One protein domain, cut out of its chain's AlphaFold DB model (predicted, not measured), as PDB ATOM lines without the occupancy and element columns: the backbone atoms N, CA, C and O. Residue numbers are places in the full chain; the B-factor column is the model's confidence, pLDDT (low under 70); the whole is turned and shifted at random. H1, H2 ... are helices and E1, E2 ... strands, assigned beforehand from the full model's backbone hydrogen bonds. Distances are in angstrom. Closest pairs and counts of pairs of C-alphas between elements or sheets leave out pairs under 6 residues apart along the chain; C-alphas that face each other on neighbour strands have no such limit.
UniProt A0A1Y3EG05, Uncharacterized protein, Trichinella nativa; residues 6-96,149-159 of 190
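This is residues 6 to 96 and 149 to 159 of the 190 residues of an uncharacterized protein of Trichinella nativa (UniProt A0A1Y3EG05). A narrow three-stranded antiparallel sheet, with the long strand E2 between the short strands E1 and E3, is covered in part on one face by two helices: H1 crosses slantwise over E3 and E2, and H2 packs on H1 and near the last residues of E2. The long link from E1 to E2, residues 49 to 62, makes one end of the longest axis, and the sheet is loosely formed on its E3 side. The printed part has 102 residues, with two named helices and three named strands in the order H1, H2, E1, E2, E3; the sheet's order is E1, E2, E3. The class is mixed, helices and strands, with 47 of 102 residues in named elements. The whole is compact, with a radius of gyration of the C-alphas of 14.6 A, yet elongated in outline, spanning 49 by 29 by 28 A.

E2, residues 63 to 71, is 26.2 A from its first to its last C-alpha and begins with C-alpha 63 at (135.802, 92.866, 161.492). E1 is residues 45 to 48, and E3 is residues 155 to 158, ending with C-alpha 158 at (141.020, 97.588, 164.272). H1, residues 6 to 22, is 24.2 A long and begins with C-alpha 6 at (145.409, 96.843, 174.711). H2, residues 30 to 42, is 18.2 A long.

E1 and E2 form an antiparallel hairpin at 153 degrees, with N 45 and O 69 at 2.8 A and N 67 and O 48 at 2.8 A, within hydrogen-bond range. E2 and E3 are antiparallel at 149 degrees; C-alphas 67 and 155 face each other at 5.8 A, but no backbone N and O are within hydrogen-bond range across this pair. The pairing is staggered: E2 pairs with E3 over residues 64 to 67 and with E1 over residues 67 to 69. The edge strands E1 and E3 are apart. H1 and H2 on one face of the sheet make two layers, one of helices and one of strands. H1 is over E3 and only just over E2, on which 3 of its C-alphas fall, at a height over the sheet of 9.5 A; it runs slantwise to the strands, at 53 degrees to E3 on the local plane. The closest C-alphas of H1 and E3 are those of Leu 11 and Ala 156, 6.0 A. H2 is on the sheet, its closest C-alphas to E2 being those of Ala 40 and Ile 70, 6.4 A. H1 and H2 touch, closest at the C-alphas of Leu 16 and Val 37, 6.3 A, at a steep tilt of 47 degrees, opposite ways. In H1 and H2 every O i to N i+4 pair is within hydrogen-bond range.

The two C-alphas farthest apart are those of Lys 27 and Asp 59, 49.0 A. Residues 97 to 148 are not printed, and C-alphas 96 and 149 are 8.1 A apart across the cut. The link from E1 to E2 is long, with 14 residues. The mean pLDDT of the printed part is 70.5; 36 residues are under 70, among them residues 149 to 159, and E3 has a mean of 30.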
ATOM      1  N   GLN A   6     144.832  96.773 176.040       56.31
ATOM      2  CA  GLN A   6     145.409  96.843 174.711       56.31
ATOM      3  C   GLN A   6     144.525  97.576 173.688       56.31
ATOM      4  O   GLN A   6     145.029  98.469 173.013       56.31
ATOM      5  N   GLU A   7     143.221  97.301 173.596       63.47
ATOM      6  CA  GLU A   7     142.353  97.944 172.593       63.47
ATOM      7  C   GLU A   7     142.156  99.437 172.880       63.47
ATOM      8  O   GLU A   7     142.257 100.291 171.994       63.47
ATOM      9  N   ALA A   8     141.946  99.767 174.157       66.19
ATOM     10  CA  ALA A   8     141.849 101.146 174.618       66.19
ATOM     11  C   ALA A   8     143.172 101.908 174.417       66.19
ATOM     12  O   ALA A   8     143.153 103.108 174.125       66.19
ATOM     13  N   SER A   9     144.316 101.223 174.544       74.62
ATOM     14  CA  SER A   9     145.641 101.777 174.245       74.62
ATOM     15  C   SER A   9     145.810 102.058 172.749       74.62
ATOM     16  O   SER A   9     146.193 103.169 172.381       74.62
ATOM     17  N   THR A  10     145.435 101.116 171.880       74.94
ATOM     18  CA  THR A  10     145.501 101.275 170.418       74.94
ATOM     19  C   THR A  10     144.637 102.437 169.938       74.94
ATOM     20  O   THR A  10     145.114 103.313 169.217       74.94
ATOM     21  N   LEU A  11     143.383 102.512 170.396       78.94
ATOM     22  CA  LEU A  11     142.480 103.612 170.057       78.94
ATOM     23  C   LEU A  11     143.022 104.963 170.535       78.94
ATOM     24  O   LEU A  11     142.945 105.964 169.821       78.94
ATOM     25  N   ARG A  12     143.606 104.993 171.735       83.19
ATOM     26  CA  ARG A  12     144.238 106.193 172.283       83.19
ATOM     27  C   ARG A  12     145.422 106.650 171.429       83.19
ATOM     28  O   ARG A  12     145.562 107.851 171.212       83.19
ATOM     29  N   MET A  13     146.263 105.723 170.977       82.81
ATOM     30  CA  MET A  13     147.420 106.036 170.135       82.81
ATOM     31  C   MET A  13     146.997 106.533 168.755       82.81
ATOM     32  O   MET A  13     147.526 107.542 168.300       82.81
ATOM     33  N   LYS A  14     145.985 105.909 168.146       82.56
ATOM     34  CA  LYS A  14     145.459 106.345 166.848       82.56
ATOM     35  C   LYS A  14     144.819 107.729 166.927       82.56
ATOM     36  O   LYS A  14     145.112 108.591 166.111       82.56
ATOM     37  N   LEU A  15     144.024 107.994 167.968       82.94
ATOM     38  CA  LEU A  15     143.490 109.335 168.225       82.94
ATOM     39  C   LEU A  15     144.612 110.372 168.413       82.94
ATOM     40  O   LEU A  15     144.516 111.474 167.884       82.94
ATOM     41  N   LEU A  16     145.667 110.031 169.160       87.31
ATOM     42  CA  LEU A  16     146.825 110.906 169.348       87.31
ATOM     43  C   LEU A  16     147.511 111.232 168.017       87.31
ATOM     44  O   LEU A  16     147.813 112.395 167.774       87.31
ATOM     45  N   GLU A  17     147.758 110.228 167.183       85.38
ATOM     46  CA  GLU A  17     148.417 110.384 165.886       85.38
ATOM     47  C   GLU A  17     147.599 111.253 164.930       85.38
ATOM     48  O   GLU A  17     148.111 112.240 164.405       85.38
ATOM     49  N   GLU A  18     146.308 110.962 164.785       83.31
ATOM     50  CA  GLU A  18     145.415 111.719 163.908       83.31
ATOM     51  C   GLU A  18     145.279 113.182 164.346       83.31
ATOM     52  O   GLU A  18     145.366 114.105 163.532       83.31
ATOM     53  N   MET A  19     145.143 113.421 165.654       82.44
ATOM     54  CA  MET A  19     145.149 114.779 166.197       82.44
ATOM     55  C   MET A  19     146.498 115.471 166.006       82.44
ATOM     56  O   MET A  19     146.528 116.666 165.733       82.44
ATOM     57  N   TYR A  20     147.609 114.750 166.157       85.38
ATOM     58  CA  TYR A  20     148.942 115.312 165.971       85.38
ATOM     59  C   TYR A  20     149.150 115.731 164.515       85.38
ATOM     60  O   TYR A  20     149.640 116.828 164.267       85.38
ATOM     61  N   ASN A  21     148.729 114.909 163.560       83.25
ATOM     62  CA  ASN A  21     148.874 115.198 162.135       83.25
ATOM     63  C   ASN A  21     147.913 116.296 161.649       83.25
ATOM     64  O   ASN A  21     148.210 116.972 160.668       83.25
ATOM     65  N   SER A  22     146.792 116.493 162.347       80.62
ATOM     66  CA  SER A  22     145.734 117.432 161.947       80.62
ATOM     67  C   SER A  22     145.681 118.712 162.782       80.62
ATOM     68  O   SER A  22     144.796 119.542 162.577       80.62
ATOM     69  N   ARG A  23     146.578 118.889 163.758       81.06
ATOM     70  CA  ARG A  23     146.606 120.116 164.564       81.06
ATOM     71  C   ARG A  23     147.101 121.299 163.741       81.06
ATOM     72  O   ARG A  23     147.980 121.160 162.890       81.06
ATOM     73  N   ALA A  24     146.582 122.483 164.045       76.81
ATOM     74  CA  ALA A  24     147.236 123.717 163.635       76.81
ATOM     75  C   ALA A  24     148.681 123.724 164.173       76.81
ATOM     76  O   ALA A  24     148.922 123.167 165.238       76.81
ATOM     77  N   GLN A  25     149.635 124.339 163.462       68.31
ATOM     78  CA  GLN A  25     151.012 124.530 163.955       68.31
ATOM     79  C   GLN A  25     151.019 125.480 165.169       68.31
ATOM     80  O   GLN A  25     151.372 126.654 165.075       68.31
ATOM     81  N   ASP A  26     150.545 124.983 166.304       66.94
ATOM     82  CA  ASP A  26     150.378 125.680 167.563       66.94
ATOM     83  C   ASP A  26     151.494 125.303 168.551       66.94
ATOM     84  O   ASP A  26     152.411 124.537 168.256       66.94
ATOM     85  N   LYS A  27     151.434 125.880 169.757       78.25
ATOM     86  CA  LYS A  27     152.406 125.625 170.831       78.25
ATOM     87  C   LYS A  27     152.219 124.258 171.512       78.25
ATOM     88  O   LYS A  27     152.925 123.987 172.479       78.25
ATOM     89  N   ILE A  28     151.258 123.431 171.085       82.00
ATOM     90  CA  ILE A  28     150.960 122.157 171.746       82.00
ATOM     91  C   ILE A  28     151.980 121.109 171.289       82.00
ATOM     92  O   ILE A  28     152.044 120.721 170.117       82.00
ATOM     93  N   THR A  29     152.781 120.635 172.243       88.62
ATOM     94  CA  THR A  29     153.766 119.572 172.016       88.62
ATOM     95  C   THR A  29     153.099 118.199 171.903       88.62
ATOM     96  O   THR A  29     151.927 118.012 172.256       88.62
ATOM     97  N   ARG A  30     153.843 117.194 171.425       87.88
ATOM     98  CA  ARG A  30     153.347 115.809 171.366       87.88
ATOM     99  C   ARG A  30     153.031 115.276 172.766       87.88
ATOM    100  O   ARG A  30     152.041 114.565 172.946       87.88
ATOM    101  N   GLU A  31     153.838 115.646 173.752       89.56
ATOM    102  CA  GLU A  31     153.705 115.276 175.159       89.56
ATOM    103  C   GLU A  31     152.446 115.898 175.779       89.56
ATOM    104  O   GLU A  31     151.664 115.195 176.433       89.56
ATOM    105  N   ASP A  32     152.193 117.181 175.505       89.25
ATOM    106  CA  ASP A  32     150.966 117.867 175.923       89.25
ATOM    107  C   ASP A  32     149.732 117.192 175.323       89.25
ATOM    108  O   ASP A  32     148.767 116.881 176.034       89.25
ATOM    109  N   LEU A  33     149.781 116.899 174.019       89.06
ATOM    110  CA  LEU A  33     148.703 116.225 173.308       89.06
ATOM    111  C   LEU A  33     148.465 114.815 173.862       89.06
ATOM    112  O   LEU A  33     147.319 114.428 174.105       89.06
ATOM    113  N   MET A  34     149.526 114.067 174.170       90.75
ATOM    114  CA  MET A  34     149.424 112.754 174.809       90.75
ATOM    115  C   MET A  34     148.724 112.842 176.173       90.75
ATOM    116  O   MET A  34     147.896 111.979 176.500       90.75
ATOM    117  N   GLY A  35     149.016 113.882 176.961       89.81
ATOM    118  CA  GLY A  35     148.350 114.167 178.231       89.81
ATOM    119  C   GLY A  35     146.873 114.541 178.067       89.81
ATOM    120  O   GLY A  35     146.024 114.063 178.830       89.81
ATOM    121  N   ILE A  36     146.547 115.351 177.056       88.06
ATOM    122  CA  ILE A  36     145.174 115.738 176.702       88.06
ATOM    123  C   ILE A  36     144.356 114.506 176.311       88.06
ATOM    124  O   ILE A  36     143.305 114.250 176.911       88.06
ATOM    125  N   VAL A  37     144.864 113.707 175.371       87.06
ATOM    126  CA  VAL A  37     144.200 112.500 174.869       87.06
ATOM    127  C   VAL A  37     144.024 111.475 175.994       87.06
ATOM    128  O   VAL A  37     142.939 110.915 176.145       87.06
ATOM    129  N   LYS A  38     145.022 111.292 176.876       88.38
ATOM    130  CA  LYS A  38     144.899 110.428 178.070       88.38
ATOM    131  C   LYS A  38     143.722 110.829 178.955       88.38
ATOM    132  O   LYS A  38     142.928 109.981 179.363       88.38
ATOM    133  N   LYS A  39     143.619 112.121 179.281       85.62
ATOM    134  CA  LYS A  39     142.560 112.649 180.156       85.62
ATOM    135  C   LYS A  39     141.186 112.541 179.496       85.62
ATOM    136  O   LYS A  39     140.220 112.212 180.184       85.62
ATOM    137  N   ALA A  40     141.112 112.787 178.189       81.81
ATOM    138  CA  ALA A  40     139.891 112.662 177.402       81.81
ATOM    139  C   ALA A  40     139.394 111.205 177.356       81.81
ATOM    140  O   ALA A  40     138.240 110.942 177.692       81.81
ATOM    141  N   MET A  41     140.286 110.256 177.056       80.06
ATOM    142  CA  MET A  41     139.976 108.823 176.999       80.06
ATOM    143  C   MET A  41     139.577 108.241 178.359       80.06
ATOM    144  O   MET A  41     138.669 107.418 178.422       80.06
ATOM    145  N   LYS A  42     140.160 108.715 179.471       81.38
ATOM    146  CA  LYS A  42     139.762 108.280 180.828       81.38
ATOM    147  C   LYS A  42     138.288 108.574 181.151       81.38
ATOM    148  O   LYS A  42     137.699 107.887 181.976       81.38
ATOM    149  N   LYS A  43     137.705 109.608 180.537       71.62
ATOM    150  CA  LYS A  43     136.290 109.988 180.697       71.62
ATOM    151  C   LYS A  43     135.437 109.594 179.491       71.62
ATOM    152  O   LYS A  43     134.318 110.090 179.353       71.62
ATOM    153  N   SER A  44     135.986 108.773 178.599       71.31
ATOM    154  CA  SER A  44     135.259 108.289 177.438       71.31
ATOM    155  C   SER A  44     134.251 107.223 177.845       71.31
ATOM    156  O   SER A  44     134.392 106.547 178.862       71.31
ATOM    157  N   LEU A  45     133.208 107.115 177.039       66.88
ATOM    158  CA  LEU A  45     132.148 106.145 177.193       66.88
ATOM    159  C   LEU A  45     132.220 105.163 176.031       66.88
ATOM    160  O   LEU A  45     132.173 105.582 174.878       66.88
ATOM    161  N   MET A  46     132.308 103.872 176.324       67.56
ATOM    162  CA  MET A  46     132.228 102.839 175.299       67.56
ATOM    163  C   MET A  46     130.806 102.750 174.754       67.56
ATOM    164  O   MET A  46     129.860 102.494 175.495       67.56
ATOM    165  N   VAL A  47     130.667 102.965 173.451       63.69
ATOM    166  CA  VAL A  47     129.386 102.912 172.746       63.69
ATOM    167  C   VAL A  47     129.181 101.533 172.129       63.69
ATOM    168  O   VAL A  47     128.109 100.957 172.294       63.69
ATOM    169  N   LYS A  48     130.210 100.982 171.478       65.88
ATOM    170  CA  LYS A  48     130.191  99.646 170.871       65.88
ATOM    171  C   LYS A  48     131.555  98.971 171.016       65.88
ATOM    172  O   LYS A  48     132.578  99.647 170.935       65.88
ATOM    173  N   LEU A  49     131.529  97.658 171.203       68.44
ATOM    174  CA  LEU A  49     132.652  96.748 171.017       68.44
ATOM    175  C   LEU A  49     132.103  95.449 170.408       68.44
ATOM    176  O   LEU A  49     131.056  94.975 170.858       68.44
ATOM    177  N   GLY A  50     132.774  94.911 169.390       66.69
ATOM    178  CA  GLY A  50     132.442  93.630 168.758       66.69
ATOM    179  C   GLY A  50     132.114  93.730 167.267       66.69
ATOM    180  O   GLY A  50     132.357  94.761 166.636       66.69
ATOM    181  N   PHE A  51     131.558  92.643 166.726       65.94
ATOM    182  CA  PHE A  51     131.352  92.395 165.295       65.94
ATOM    183  C   PHE A  51     130.770  93.575 164.506       65.94
ATOM    184  O   PHE A  51     129.777  94.199 164.906       65.94
ATOM    185  N   THR A  52     131.353  93.821 163.338       72.38
ATOM    186  CA  THR A  52     130.886  94.780 162.343       72.38
ATOM    187  C   THR A  52     130.672  94.062 161.014       72.38
ATOM    188  O   THR A  52     131.601  93.421 160.520       72.38
ATOM    189  N   PRO A  53     129.466  94.163 160.425       69.44
ATOM    190  CA  PRO A  53     129.219  93.656 159.084       69.44
ATOM    191  C   PRO A  53     130.151  94.349 158.084       69.44
ATOM    192  O   PRO A  53     130.112  95.570 157.947       69.44
ATOM    193  N   ASP A  54     130.980  93.564 157.403       75.44
ATOM    194  CA  ASP A  54     131.917  94.033 156.390       75.44
ATOM    195  C   ASP A  54     132.008  92.995 155.264       75.44
ATOM    196  O   ASP A  54     131.891  91.793 155.510       75.44
ATOM    197  N   ALA A  55     132.200  93.457 154.027       77.56
ATOM    198  CA  ALA A  55     132.320  92.588 152.856       77.56
ATOM    199  C   ALA A  55     133.584  91.709 152.896       77.56
ATOM    200  O   ALA A  55     133.646  90.699 152.202       77.56
ATOM    201  N   LEU A  56     134.579  92.091 153.701       79.19
ATOM    202  CA  LEU A  56     135.809  91.336 153.930       79.19
ATOM    203  C   LEU A  56     135.646  90.228 154.978       79.19
ATOM    204  O   LEU A  56     136.580  89.454 155.187       79.19
ATOM    205  N   ASN A  57     134.494  90.152 155.649       71.88
ATOM    206  CA  ASN A  57     134.234  89.085 156.603       71.88
ATOM    207  C   ASN A  57     134.134  87.739 155.871       71.88
ATOM    208  O   ASN A  57     133.487  87.609 154.834       71.88
ATOM    209  N   THR A  58     134.753  86.725 156.457       83.06
ATOM    210  CA  THR A  58     134.748  85.329 156.016       83.06
ATOM    211  C   THR A  58     134.372  84.437 157.196       83.06
ATOM    212  O   THR A  58     134.336  84.900 158.336       83.06
ATOM    213  N   ASP A  59     134.171  83.143 156.951       81.00
ATOM    214  CA  ASP A  59     133.842  82.170 158.003       81.00
ATOM    215  C   ASP A  59     134.885  82.125 159.138       81.00
ATOM    216  O   ASP A  59     134.551  81.807 160.275       81.00
ATOM    217  N   ASN A  60     136.144  82.478 158.839       81.94
ATOM    218  CA  ASN A  60     137.273  82.371 159.769       81.94
ATOM    219  C   ASN A  60     137.909  83.719 160.155       81.94
ATOM    220  O   ASN A  60     138.868  83.735 160.923       81.94
ATOM    221  N   ALA A  61     137.429  84.841 159.620       76.69
ATOM    222  CA  ALA A  61     137.966  86.166 159.928       76.69
ATOM    223  C   ALA A  61     136.879  87.228 159.777       76.69
ATOM    224  O   ALA A  61     136.226  87.293 158.739       76.69
ATOM    225  N   TRP A  62     136.711  88.083 160.783       80.06
ATOM    226  CA  TRP A  62     135.711  89.147 160.760       80.06
ATOM    227  C   TRP A  62     136.245  90.454 161.332       80.06
ATOM    228  O   TRP A  62     137.221  90.499 162.081       80.06
ATOM    229  N   MET A  63     135.556  91.532 160.984       72.50
ATOM    230  CA  MET A  63     135.802  92.866 161.492       72.50
ATOM    231  C   MET A  63     135.115  93.091 162.830       72.50
ATOM    232  O   MET A  63     133.939  92.773 163.015       72.50
ATOM    233  N   GLU A  64     135.833  93.735 163.744       67.94
ATOM    234  CA  GLU A  64     135.276  94.252 164.987       67.94
ATOM    235  C   GLU A  64     135.450  95.767 165.058       67.94
ATOM    236  O   GLU A  64     136.357  96.363 164.470       67.94
ATOM    237  N   THR A  65     134.533  96.435 165.750       70.06
ATOM    238  CA  THR A  65     134.589  97.883 165.931       70.06
ATOM    239  C   THR A  65     134.487  98.242 167.395       70.06
ATOM    240  O   THR A  65     133.475  97.997 168.051       70.06
ATOM    241  N   LEU A  66     135.527  98.927 167.860       70.50
ATOM    242  CA  LEU A  66     135.539  99.651 169.113       70.50
ATOM    243  C   LEU A  66     135.150 101.111 168.851       70.50
ATOM    244  O   LEU A  66     135.865 101.864 168.189       70.50
ATOM    245  N   MET A  67     134.021 101.526 169.414       70.00
ATOM    246  CA  MET A  67     133.523 102.890 169.328       70.00
ATOM    247  C   MET A  67     133.444 103.512 170.718       70.00
ATOM    248  O   MET A  67     132.785 102.978 171.615       70.00
ATOM    249  N   VAL A  68     134.046 104.691 170.879       69.12
ATOM    250  CA  VAL A  68     133.986 105.465 172.122       69.12
ATOM    251  C   VAL A  68     133.442 106.866 171.878       69.12
ATOM    252  O   VAL A  68     133.684 107.491 170.848       69.12
ATOM    253  N   GLN A  69     132.724 107.385 172.865       71.31
ATOM    254  CA  GLN A  69     132.266 108.758 172.915       71.31
ATOM    255  C   GLN A  69     133.093 109.541 173.933       71.31
ATOM    256  O   GLN A  69     133.105 109.220 175.121       71.31
ATOM    257  N   ILE A  70     133.704 110.636 173.490       74.12
ATOM    258  CA  ILE A  70     134.373 111.600 174.366       74.12
ATOM    259  C   ILE A  70     133.489 112.843 174.475       74.12
ATOM    260  O   ILE A  70     133.161 113.474 173.472       74.12
ATOM    261  N   LYS A  71     133.094 113.208 175.701       69.12
ATOM    262  CA  LYS A  71     132.324 114.434 175.975       69.12
ATOM    263  C   LYS A  71     133.232 115.483 176.610       69.12
ATOM    264  O   LYS A  71     133.656 115.310 177.752       69.12
ATOM    265  N   ASP A  72     133.453 116.606 175.929       71.56
ATOM    266  CA  ASP A  72     134.249 117.727 176.458       71.56
ATOM    267  C   ASP A  72     133.480 119.058 176.443       71.56
ATOM    268  O   ASP A  72     133.890 120.043 175.837       71.56
ATOM    269  N   LYS A  73     132.346 119.103 177.160       64.00
ATOM    270  CA  LYS A  73     131.399 120.242 177.165       64.00
ATOM    271  C   LYS A  73     132.023 121.619 177.436       64.00
ATOM    272  O   LYS A  73     131.485 122.624 176.996       64.00
ATOM    273  N   LYS A  74     133.104 121.678 178.220       70.62
ATOM    274  CA  LYS A  74     133.767 122.934 178.621       70.62
ATOM    275  C   LYS A  74     135.078 123.178 177.861       70.62
ATOM    276  O   LYS A  74     135.857 124.010 178.312       70.62
ATOM    277  N   LYS A  75     135.355 122.419 176.788       74.50
ATOM    278  CA  LYS A  75     136.626 122.454 176.039       74.50
ATOM    279  C   LYS A  75     137.846 122.409 176.965       74.50
ATOM    280  O   LYS A  75     138.766 123.213 176.861       74.50
ATOM    281  N   LYS A  76     137.821 121.530 177.971       71.06
ATOM    282  CA  LYS A  76     138.881 121.474 178.992       71.06
ATOM    283  C   LYS A  76     140.024 120.539 178.598       71.06
ATOM    284  O   LYS A  76     141.104 120.662 179.185       71.06
ATOM    285  N   HIS A  77     139.788 119.643 177.641       78.50
ATOM    286  CA  HIS A  77     140.709 118.597 177.206       78.50
ATOM    287  C   HIS A  77     140.878 118.655 175.684       78.50
ATOM    288  O   HIS A  77     141.555 119.550 175.190       78.50
ATOM    289  N   ILE A  78     140.275 117.711 174.956       81.62
ATOM    290  CA  ILE A  78     140.418 117.547 173.513       81.62
ATOM    291  C   ILE A  78     139.945 118.792 172.758       81.62
ATOM    292  O   ILE A  78     140.595 119.194 171.805       81.62
ATOM    293  N   GLY A  79     138.908 119.482 173.250       77.31
ATOM    294  CA  GLY A  79     138.373 120.696 172.626       77.31
ATOM    295  C   GLY A  79     139.269 121.937 172.726       77.31
ATOM    296  O   GLY A  79     138.851 122.998 172.272       77.31
ATOM    297  N   LYS A  80     140.454 121.834 173.349       81.38
ATOM    298  CA  LYS A  80     141.481 122.892 173.354       81.38
ATOM    299  C   LYS A  80     142.383 122.861 172.129       81.38
ATOM    300  O   LYS A  80     143.020 123.866 171.845       81.38
ATOM    301  N   VAL A  81     142.488 121.704 171.483       81.12
ATOM    302  CA  VAL A  81     143.388 121.515 170.351       81.12
ATOM    303  C   VAL A  81     142.703 122.094 169.128       81.12
ATOM    304  O   VAL A  81     141.606 121.653 168.780       81.12
ATOM    305  N   ASP A  82     143.324 123.089 168.502       81.56
ATOM    306  CA  ASP A  82     142.831 123.605 167.231       81.56
ATOM    307  C   ASP A  82     143.220 122.618 166.127       81.56
ATOM    308  O   ASP A  82     144.397 122.305 165.940       81.56
ATOM    309  N   LEU A  83     142.218 122.073 165.446       79.31
ATOM    310  CA  LEU A  83     142.399 121.058 164.415       79.31
ATOM    311  C   LEU A  83     142.092 121.693 163.063       79.31
ATOM    312  O   LEU A  83     140.970 122.147 162.828       79.31
ATOM    313  N   LYS A  84     143.096 121.725 162.191       70.50
ATOM    314  CA  LYS A  84     143.016 122.219 160.819       70.50
ATOM    315  C   LYS A  84     143.500 121.108 159.906       70.50
ATOM    316  O   LYS A  84     144.695 120.976 159.655       70.50
ATOM    317  N   SER A  85     142.561 120.304 159.423       64.31
ATOM    318  CA  SER A  85     142.896 119.282 158.448       64.31
ATOM    319  C   SER A  85     143.286 119.941 157.123       64.31
ATOM    320  O   SER A  85     142.474 120.614 156.495       64.31
ATOM    321  N   SER A  86     144.533 119.761 156.690       54.28
ATOM    322  CA  SER A  86     145.010 120.192 155.366       54.28
ATOM    323  C   SER A  86     144.677 119.185 154.259       54.28
ATOM    324  O   SER A  86     144.935 119.445 153.086       54.28
ATOM    325  N   THR A  87     144.113 118.027 154.621       53.78
ATOM    326  CA  THR A  87     143.796 116.926 153.704       53.78
ATOM    327  C   THR A  87     142.386 116.391 153.956       53.78
ATOM    328  O   THR A  87     141.820 116.575 155.030       53.78
ATOM    329  N   SER A  88     141.814 115.654 153.005       55.38
ATOM    330  CA  SER A  88     140.532 114.955 153.205       55.38
ATOM    331  C   SER A  88     140.594 113.809 154.231       55.38
ATOM    332  O   SER A  88     139.566 113.205 154.522       55.38
ATOM    333  N   LYS A  89     141.787 113.490 154.758       56.56
ATOM    334  CA  LYS A  89     142.038 112.359 155.664       56.56
ATOM    335  C   LYS A  89     142.333 112.762 157.111       56.56
ATOM    336  O   LYS A  89     142.413 111.876 157.950       56.56
ATOM    337  N   GLY A  90     142.512 114.050 157.402       63.03
ATOM    338  CA  GLY A  90     142.761 114.518 158.766       63.03
ATOM    339  C   GLY A  90     141.481 114.759 159.569       63.03
ATOM    340  O   GLY A  90     140.360 114.672 159.071       63.03
ATOM    341  N   VAL A  91     141.656 115.065 160.851       72.69
ATOM    342  CA  VAL A  91     140.575 115.318 161.807       72.69
ATOM    343  C   VAL A  91     140.308 116.812 161.897       72.69
ATOM    344  O   VAL A  91     141.228 117.609 162.060       72.69
ATOM    345  N   GLU A  92     139.035 117.193 161.864       74.44
ATOM    346  CA  GLU A  92     138.589 118.573 162.047       74.44
ATOM    347  C   GLU A  92     137.399 118.669 163.008       74.44
ATOM    348  O   GLU A  92     136.651 117.713 163.238       74.44
ATOM    349  N   TRP A  93     137.203 119.858 163.575       74.19
ATOM    350  CA  TRP A  93     136.025 120.153 164.382       74.19
ATOM    351  C   TRP A  93     134.838 120.507 163.493       74.19
ATOM    352  O   TRP A  93     134.714 121.644 163.043       74.19
ATOM    353  N   LYS A  94     133.904 119.572 163.317       70.25
ATOM    354  CA  LYS A  94     132.656 119.849 162.597       70.25
ATOM    355  C   LYS A  94     131.527 120.250 163.547       70.25
ATOM    356  O   LYS A  94     131.290 119.611 164.575       70.25
ATOM    357  N   LYS A  95     130.802 121.318 163.201       65.00
ATOM    358  CA  LYS A  95     129.547 121.671 163.878       65.00
ATOM    359  C   LYS A  95     128.492 120.636 163.493       65.00
ATOM    360  O   LYS A  95     128.317 120.340 162.320       65.00
ATOM    361  N   ILE A  96     127.774 120.098 164.476       63.78
ATOM    362  CA  ILE A  96     126.661 119.185 164.202       63.78
ATOM    363  C   ILE A  96     125.448 120.022 163.779       63.78
ATOM    364  O   ILE A  96     124.724 120.546 164.627       63.78
ATOM    365  N   SER A 149     129.975 122.180 170.376       33.78
ATOM    366  CA  SER A 149     131.370 122.297 170.001       33.78
ATOM    367  C   SER A 149     132.109 121.240 170.814       33.78
ATOM    368  O   SER A 149     132.322 121.419 172.012       33.78
ATOM    369  N   GLY A 150     132.418 120.106 170.182       31.05
ATOM    370  CA  GLY A 150     133.267 119.079 170.787       31.05
ATOM    371  C   GLY A 150     132.657 117.683 170.919       31.05
ATOM    372  O   GLY A 150     132.835 117.054 171.962       31.05
ATOM    373  N   LEU A 151     131.945 117.187 169.902       32.69
ATOM    374  CA  LEU A 151     131.713 115.747 169.762       32.69
ATOM    375  C   LEU A 151     132.693 115.211 168.712       32.69
ATOM    376  O   LEU A 151     132.482 115.411 167.522       32.69
ATOM    377  N   VAL A 152     133.770 114.557 169.156       33.22
ATOM    378  CA  VAL A 152     134.640 113.781 168.261       33.22
ATOM    379  C   VAL A 152     134.137 112.348 168.265       33.22
ATOM    380  O   VAL A 152     134.098 111.710 169.319       33.22
ATOM    381  N   LEU A 153     133.752 111.848 167.097       31.53
ATOM    382  CA  LEU A 153     133.594 110.420 166.861       31.53
ATOM    383  C   LEU A 153     134.873 109.938 166.184       31.53
ATOM    384  O   LEU A 153     135.015 110.058 164.974       31.53
ATOM    385  N   VAL A 154     135.827 109.443 166.974       30.11
ATOM    386  CA  VAL A 154     136.983 108.724 166.425       30.11
ATOM    387  C   VAL A 154     136.612 107.256 166.358       30.11
ATOM    388  O   VAL A 154     136.565 106.573 167.380       30.11
ATOM    389  N   GLY A 155     136.304 106.791 165.150       28.98
ATOM    390  CA  GLY A 155     136.254 105.370 164.842       28.98
ATOM    391  C   GLY A 155     137.647 104.908 164.435       28.98
ATOM    392  O   GLY A 155     138.124 105.263 163.361       28.98
ATOM    393  N   ALA A 156     138.311 104.122 165.280       28.77
ATOM    394  CA  ALA A 156     139.437 103.314 164.838       28.77
ATOM    395  C   ALA A 156     138.888 101.956 164.396       28.77
ATOM    396  O   ALA A 156     138.404 101.191 165.224       28.77
ATOM    397  N   TRP A 157     138.975 101.653 163.103       31.31
ATOM    398  CA  TRP A 157     138.833 100.279 162.631       31.31
ATOM    399  C   TRP A 157     140.102  99.527 163.041       31.31
ATOM    400  O   TRP A 157     141.206  99.941 162.671       31.31
ATOM    401  N   ILE A 158     139.948  98.503 163.879       29.81
ATOM    402  CA  ILE A 158     141.020  97.588 164.272       29.81
ATOM    403  C   ILE A 158     140.659  96.246 163.635       29.81
ATOM    404  O   ILE A 158     139.708  95.594 164.047       29.81
ATOM    405  N   THR A 159     141.387  95.863 162.589       30.48
ATOM    406  CA  THR A 159     141.330  94.518 162.008       30.48
ATOM    407  C   THR A 159     142.131  93.589 162.929       30.48
ATOM    408  O   THR A 159     143.358  93.714 162.993       30.48
TER     409      THR A 159